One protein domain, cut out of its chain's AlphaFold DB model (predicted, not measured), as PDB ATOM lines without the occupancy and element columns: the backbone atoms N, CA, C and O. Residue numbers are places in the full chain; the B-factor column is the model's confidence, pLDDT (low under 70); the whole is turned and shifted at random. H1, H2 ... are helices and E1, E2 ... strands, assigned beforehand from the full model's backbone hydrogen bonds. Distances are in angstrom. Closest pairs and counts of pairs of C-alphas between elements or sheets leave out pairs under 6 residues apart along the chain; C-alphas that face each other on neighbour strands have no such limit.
ATOM      1  N   TYR A   2     147.699 103.295 162.292       69.12
ATOM      2  CA  TYR A   2     147.295 103.641 160.924       69.12
ATOM      3  C   TYR A   2     148.120 104.849 160.472       69.12
ATOM      4  O   TYR A   2     148.022 105.914 161.077       69.12
ATOM      5  N   SER A   3     148.953 104.689 159.443       72.75
ATOM      6  CA  SER A   3     149.612 105.819 158.785       72.75
ATOM      7  C   SER A   3     148.613 106.504 157.843       72.75
ATOM      8  O   SER A   3     147.975 105.795 157.054       72.75
ATOM      9  N   PRO A   4     148.468 107.840 157.870       82.12
ATOM     10  CA  PRO A   4     147.633 108.537 156.899       82.12
ATOM     11  C   PRO A   4     148.149 108.270 155.478       82.12
ATOM     12  O   PRO A   4     149.355 108.308 155.231       82.12
ATOM     13  N   LYS A   5     147.237 107.968 154.547       82.56
ATOM     14  CA  LYS A   5     147.553 107.745 153.131       82.56
ATOM     15  C   LYS A   5     147.051 108.929 152.311       82.56
ATOM     16  O   LYS A   5     145.875 109.274 152.388       82.56
ATOM     17  N   VAL A   6     147.946 109.528 151.531       88.62
ATOM     18  CA  VAL A   6     147.623 110.598 150.581       88.62
ATOM     19  C   VAL A   6     147.354 109.970 149.218       88.62
ATOM     20  O   VAL A   6     148.116 109.118 148.760       88.62
ATOM     21  N   TYR A   7     146.272 110.401 148.581       89.38
ATOM     22  CA  TYR A   7     145.886 109.974 147.242       89.38
ATOM     23  C   TYR A   7     145.715 111.194 146.349       89.38
ATOM     24  O   TYR A   7     145.256 112.240 146.804       89.38
ATOM     25  N   TYR A   8     146.046 111.030 145.075       89.12
ATOM     26  CA  TYR A   8     145.967 112.076 144.064       89.12
ATOM     27  C   TYR A   8     144.902 111.709 143.046       89.12
ATOM     28  O   TYR A   8     144.730 110.538 142.703       89.12
ATOM     29  N   PHE A   9     144.183 112.714 142.570       88.56
ATOM     30  CA  PHE A   9     143.157 112.542 141.557       88.56
ATOM     31  C   PHE A   9     143.767 112.647 140.157       88.56
ATOM     32  O   PHE A   9     144.552 113.556 139.898       88.56
ATOM     33  N   CYS A  10     143.389 111.740 139.256       86.00
ATOM     34  CA  CYS A  10     143.707 111.845 137.834       86.00
ATOM     35  C   CYS A  10     142.433 112.107 137.019       86.00
ATOM     36  O   CYS A  10     141.450 111.371 137.132       86.00
ATOM     37  N   SER A  11     142.475 113.113 136.145       78.25
ATOM     38  CA  SER A  11     141.344 113.594 135.334       78.25
ATOM     39  C   SER A  11     140.973 112.688 134.145       78.25
ATOM     40  O   SER A  11     140.255 113.109 133.240       78.25
ATOM     41  N   CYS A  12     141.438 111.436 134.116       78.38
ATOM     42  CA  CYS A  12     141.220 110.509 133.004       78.38
ATOM     43  C   CYS A  12     139.727 110.394 132.618       78.38
ATOM     44  O   CYS A  12     138.865 110.176 133.479       78.38
ATOM     45  N   GLY A  13     139.416 110.537 131.323       67.00
ATOM     46  CA  GLY A  13     138.055 110.403 130.782       67.00
ATOM     47  C   GLY A  13     137.094 111.557 131.095       67.00
ATOM     48  O   GLY A  13     135.902 111.424 130.838       67.00
ATOM     49  N   LEU A  14     137.577 112.665 131.665       66.88
ATOM     50  CA  LEU A  14     136.851 113.934 131.667       66.88
ATOM     51  C   LEU A  14     137.279 114.673 130.401       66.88
ATOM     52  O   LEU A  14     138.390 115.189 130.325       66.88
ATOM     53  N   SER A  15     136.456 114.615 129.362       50.47
ATOM     54  CA  SER A  15     136.696 115.339 128.119       50.47
ATOM     55  C   SER A  15     136.764 116.838 128.425       50.47
ATOM     56  O   SER A  15     135.731 117.462 128.653       50.47
ATOM     57  N   ILE A  27     140.988 121.653 140.581       55.41
ATOM     58  CA  ILE A  27     139.824 120.804 140.314       55.41
ATOM     59  C   ILE A  27     138.693 121.485 141.080       55.41
ATOM     60  O   ILE A  27     138.660 121.430 142.308       55.41
ATOM     61  N   SER A  28     137.839 122.217 140.372       50.72
ATOM     62  CA  SER A  28     136.711 122.904 140.982       50.72
ATOM     63  C   SER A  28     135.899 121.867 141.758       50.72
ATOM     64  O   SER A  28     135.568 120.805 141.224       50.72
ATOM     65  N   GLU A  29     135.593 122.150 143.029       52.59
ATOM     66  CA  GLU A  29     134.788 121.279 143.903       52.59
ATOM     67  C   GLU A  29     133.510 120.791 143.186       52.59
ATOM     68  O   GLU A  29     133.049 119.673 143.390       52.59
ATOM     69  N   ASN A  30     133.017 121.586 142.235       51.38
ATOM     70  CA  ASN A  30     131.897 121.306 141.343       51.38
ATOM     71  C   ASN A  30     132.043 120.046 140.461       51.38
ATOM     72  O   ASN A  30     131.040 119.374 140.233       51.38
ATOM     73  N   ILE A  31     133.242 119.685 139.984       56.81
ATOM     74  CA  ILE A  31     133.451 118.470 139.161       56.81
ATOM     75  C   ILE A  31     133.441 117.215 140.040       56.81
ATOM     76  O   ILE A  31     132.907 116.177 139.650       56.81
ATOM     77  N   VAL A  32     134.000 117.312 141.249       56.78
ATOM     78  CA  VAL A  32     133.996 116.218 142.231       56.78
ATOM     79  C   VAL A  32     132.579 115.983 142.757       56.78
ATOM     80  O   VAL A  32     132.165 114.840 142.888       56.78
ATOM     81  N   ASN A  33     131.806 117.048 142.975       56.16
ATOM     82  CA  ASN A  33     130.438 116.966 143.490       56.16
ATOM     83  C   ASN A  33     129.419 116.383 142.486       56.16
ATOM     84  O   ASN A  33     128.346 115.957 142.903       56.16
ATOM     85  N   GLY A  34     129.733 116.366 141.185       57.47
ATOM     86  CA  GLY A  34     128.873 115.801 140.134       57.47
ATOM     87  C   GLY A  34     129.183 114.348 139.755       57.47
ATOM     88  O   GLY A  34     128.429 113.743 138.994       57.47
ATOM     89  N   LEU A  35     130.290 113.788 140.251       60.25
ATOM     90  CA  LEU A  35     130.679 112.402 140.009       60.25
ATOM     91  C   LEU A  35     130.153 111.515 141.137       60.25
ATOM     92  O   LEU A  35     130.323 111.830 142.312       60.25
ATOM     93  N   ASP A  36     129.559 110.379 140.774       66.19
ATOM     94  CA  ASP A  36     129.166 109.358 141.743       66.19
ATOM     95  C   ASP A  36     130.377 108.950 142.607       66.19
ATOM     96  O   ASP A  36     131.505 108.856 142.100       66.19
ATOM     97  N   GLN A  37     130.163 108.724 143.908       64.25
ATOM     98  CA  GLN A  37     131.232 108.431 144.876       64.25
ATOM     99  C   GLN A  37     132.084 107.238 144.435       64.25
ATOM    100  O   GLN A  37     133.310 107.265 144.586       64.25
ATOM    101  N   ASP A  38     131.454 106.253 143.799       64.12
ATOM    102  CA  ASP A  38     132.127 105.087 143.239       64.12
ATOM    103  C   ASP A  38     133.121 105.486 142.140       64.12
ATOM    104  O   ASP A  38     134.271 105.047 142.137       64.12
ATOM    105  N   THR A  39     132.750 106.421 141.261       67.81
ATOM    106  CA  THR A  39     133.617 106.894 140.166       67.81
ATOM    107  C   THR A  39     134.839 107.654 140.688       67.81
ATOM    108  O   THR A  39     135.931 107.554 140.122       67.81
ATOM    109  N   LEU A  40     134.688 108.396 141.788       67.62
ATOM    110  CA  LEU A  40     135.780 109.141 142.419       67.62
ATOM    111  C   LEU A  40     136.822 108.230 143.068       67.62
ATOM    112  O   LEU A  40     138.008 108.568 143.069       67.62
ATOM    113  N   ILE A  41     136.406 107.086 143.612       71.62
ATOM    114  CA  ILE A  41     137.325 106.103 144.200       71.62
ATOM    115  C   ILE A  41     138.244 105.535 143.112       71.62
ATOM    116  O   ILE A  41     139.457 105.464 143.312       71.62
ATOM    117  N   PHE A  42     137.712 105.239 141.921       75.94
ATOM    118  CA  PHE A  42     138.490 104.688 140.801       75.94
ATOM    119  C   PHE A  42     139.401 105.695 140.077       75.94
ATOM    120  O   PHE A  42     140.140 105.309 139.165       75.94
ATOM    121  N   LYS A  43     139.363 106.979 140.460       83.56
ATOM    122  CA  LYS A  43     140.227 108.043 139.918       83.56
ATOM    123  C   LYS A  43     141.272 108.554 140.912       83.56
ATOM    124  O   LYS A  43     142.011 109.484 140.588       83.56
ATOM    125  N   LYS A  44     141.356 107.949 142.100       88.06
ATOM    126  CA  LYS A  44     142.349 108.264 143.132       88.06
ATOM    127  C   LYS A  44     143.467 107.228 143.128       88.06
ATOM    128  O   LYS A  44     143.211 106.038 143.271       88.06
ATOM    129  N   TYR A  45     144.707 107.689 143.021       89.88
ATOM    130  CA  TYR A  45     145.888 106.832 142.934       89.88
ATOM    131  C   TYR A  45     146.925 107.228 143.995       89.88
ATOM    132  O   TYR A  45     147.036 108.412 144.334       89.88
ATOM    133  N   PRO A  46     147.696 106.272 144.546       91.69
ATOM    134  CA  PRO A  46     148.890 106.603 145.315       91.69
ATOM    135  C   PRO A  46     149.921 107.261 144.394       91.69
ATOM    136  O   PRO A  46     150.011 106.890 143.226       91.69
ATOM    137  N   LEU A  47     150.764 108.147 144.933       90.31
ATOM    138  CA  LEU A  47     151.812 108.825 144.153       90.31
ATOM    139  C   LEU A  47     152.710 107.858 143.357       90.31
ATOM    140  O   LEU A  47     153.140 108.176 142.261       90.31
ATOM    141  N   GLN A  48     152.958 106.662 143.896       92.50
ATOM    142  CA  GLN A  48     153.823 105.634 143.301       92.50
ATOM    143  C   GLN A  48     153.284 105.031 141.989       92.50
ATOM    144  O   GLN A  48     154.053 104.415 141.265       92.50
ATOM    145  N   HIS A  49     151.989 105.197 141.691       91.25
ATOM    146  CA  HIS A  49     151.332 104.677 140.476       91.25
ATOM    147  C   HIS A  49     151.017 105.796 139.468       91.25
ATOM    148  O   HIS A  49     150.140 105.665 138.609       91.25
ATOM    149  N   LEU A  50     151.656 106.954 139.634       92.56
ATOM    150  CA  LEU A  50     151.420 108.142 138.831       92.56
ATOM    151  C   LEU A  50     152.691 108.536 138.087       92.56
ATOM    152  O   LEU A  50     153.798 108.443 138.610       92.56
ATOM    153  N   TYR A  51     152.499 109.028 136.872       93.50
ATOM    154  CA  TYR A  51     153.541 109.531 135.991       93.50
ATOM    155  C   TYR A  51     153.414 111.046 135.864       93.50
ATOM    156  O   TYR A  51     152.307 111.583 135.864       93.50
ATOM    157  N   TYR A  52     154.537 111.743 135.716       92.94
ATOM    158  CA  TYR A  52     154.544 113.165 135.386       92.94
ATOM    159  C   TYR A  52     154.758 113.348 133.883       92.94
ATOM    160  O   TYR A  52     155.712 112.805 133.325       92.94
ATOM    161  N   CYS A  53     153.871 114.091 133.221       91.81
ATOM    162  CA  CYS A  53     154.029 114.432 131.811       91.81
ATOM    163  C   CYS A  53     154.629 115.835 131.670       91.81
ATOM    164  O   CYS A  53     153.917 116.820 131.839       91.81
ATOM    165  N   GLU A  54     155.896 115.926 131.265       93.06
ATOM    166  CA  GLU A  54     156.596 117.206 131.050       93.06
ATOM    167  C   GLU A  54     155.990 118.071 129.933       93.06
ATOM    168  O   GLU A  54     156.207 119.272 129.889       93.06
ATOM    169  N   LYS A  55     155.229 117.481 129.001       91.62
ATOM    170  CA  LYS A  55     154.589 118.238 127.909       91.62
ATOM    171  C   LYS A  55     153.274 118.895 128.321       91.62
ATOM    172  O   LYS A  55     152.857 119.856 127.686       91.62
ATOM    173  N   CYS A  56     152.586 118.321 129.305       89.00
ATOM    174  CA  CYS A  56     151.277 118.790 129.766       89.00
ATOM    175  C   CYS A  56     151.347 119.472 131.135       89.00
ATOM    176  O   CYS A  56     150.332 120.005 131.570       89.00
ATOM    177  N   ASP A  57     152.487 119.375 131.828       89.50
ATOM    178  CA  ASP A  57     152.662 119.759 133.232       89.50
ATOM    179  C   ASP A  57     151.557 119.210 134.152       89.50
ATOM    180  O   ASP A  57     151.065 119.876 135.062       89.50
ATOM    181  N   GLU A  58     151.155 117.959 133.906       88.50
ATOM    182  CA  GLU A  58     150.071 117.288 134.624       88.50
ATOM    183  C   GLU A  58     150.456 115.848 134.990       88.50
ATOM    184  O   GLU A  58     151.171 115.152 134.258       88.50
ATOM    185  N   ILE A  59     149.924 115.381 136.119       89.06
ATOM    186  CA  ILE A  59     150.046 114.001 136.578       89.06
ATOM    187  C   ILE A  59     149.092 113.087 135.791       89.06
ATOM    188  O   ILE A  59     147.893 113.349 135.675       89.06
ATOM    189  N   LYS A  60     149.609 111.964 135.289       90.62
ATOM    190  CA  LYS A  60     148.872 110.944 134.533       90.62
ATOM    191  C   LYS A  60     148.887 109.613 135.285       90.62
ATOM    192  O   LYS A  60     149.922 109.192 135.785       90.62
ATOM    193  N   CYS A  61     147.745 108.936 135.369       91.75
ATOM    194  CA  CYS A  61     147.682 107.573 135.898       91.75
ATOM    195  C   CYS A  61     148.095 106.537 134.842       91.75
ATOM    196  O   CYS A  61     148.173 106.855 133.655       91.75
ATOM    197  N   GLU A  62     148.268 105.282 135.258       90.50
ATOM    198  CA  GLU A  62     148.555 104.134 134.376       90.50
ATOM    199  C   GLU A  62     147.571 103.980 133.203       90.50
ATOM    200  O   GLU A  62     147.942 103.476 132.151       90.50
ATOM    201  N   LYS A  63     146.324 104.452 133.345       89.12
ATOM    202  CA  LYS A  63     145.314 104.405 132.270       89.12
ATOM    203  C   LYS A  63     145.460 105.533 131.246       89.12
ATOM    204  O   LYS A  63     144.941 105.421 130.142       89.12
ATOM    205  N   CYS A  64     146.092 106.643 131.626       90.06
ATOM    206  CA  CYS A  64     146.322 107.792 130.746       90.06
ATOM    207  C   CYS A  64     147.585 107.648 129.899       90.06
ATOM    208  O   CYS A  64     147.769 108.424 128.962       90.06
ATOM    209  N   VAL A  65     148.468 106.718 130.253       91.00
ATOM    210  CA  VAL A  65     149.714 106.472 129.536       91.00
ATOM    211  C   VAL A  65     149.564 105.256 128.631       91.00
ATOM    212  O   VAL A  65     148.857 104.302 128.947       91.00
ATOM    213  N   PHE A  66     150.233 105.298 127.485       90.94
ATOM    214  CA  PHE A  66     150.369 104.137 126.619       90.94
ATOM    215  C   PHE A  66     151.601 103.346 127.053       90.94
ATOM    216  O   PHE A  66     152.684 103.918 127.175       90.94
ATOM    217  N   ASN A  67     151.436 102.047 127.297       90.75
ATOM    218  CA  ASN A  67     152.543 101.164 127.638       90.75
ATOM    219  C   ASN A  67     153.016 100.433 126.379       90.75
ATOM    220  O   ASN A  67     152.231  99.738 125.732       90.75
ATOM    221  N   GLU A  68     154.294 100.591 126.042       92.56
ATOM    222  CA  GLU A  68     154.910  99.965 124.877       92.56
ATOM    223  C   GLU A  68     155.883  98.865 125.330       92.56
ATOM    224  O   GLU A  68     156.759  99.123 126.162       92.56
TER     225      GLU A  68
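AT A GLANCE: This is residues 2 to 15 and 27 to 68 of the 275 residues of an uncharacterized protein of Smittium angustum (UniProt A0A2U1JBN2). There is little regular structure here: a long unnamed stretch, residues 2 to 15, runs through the middle, with two short helices, H1 and H2, on one side and a small strand hairpin, E1 and E2, on the other. You have 56 printed residues, of which 18 are in named elements, in the order H1, H2, E1, E2; the class is mixed and the sheet antiparallel. It is only just loose, close to compact, with a radius of gyration of the C-alphas of 12.4 A and spans of 35 by 33 by 19 A.

HOW THE PARTS SIT: Start from Tyr 2 and reach residues 8 to 9, which pair antiparallel with residues 44 to 45. Next come H1, residues 29 to 33, and H2, residues 37 to 41, close but not clearly touching; their closest C-alphas, of Val 32 and Leu 40, are 7.3 A apart. In both, the O i to N i+4 pair is within hydrogen-bond range. E1, residues 50 to 53, and E2, residues 58 to 61, form a hairpin, antiparallel at 141 degrees; N 51 and O 60 are within hydrogen-bond range at 2.8 A.

IN THESE COORDINATES: Find C-alpha 29 at (134.788, 121.279, 143.903), where H1 begins. From first to last C-alpha, E1 measures 9.8 A and E2 10.1 A, ending at C-alpha 61, (147.682, 107.573, 135.898).

THE WHOLE: The C-alphas farthest apart, of Tyr 2 and Glu 68, are 37.0 A apart. Residues 16 to 26 are cut out; C-alphas 15 and 27 are 13.7 A apart. No link is long. Confidence is under 70 at residues 2, 13 to 15 and 27 to 40.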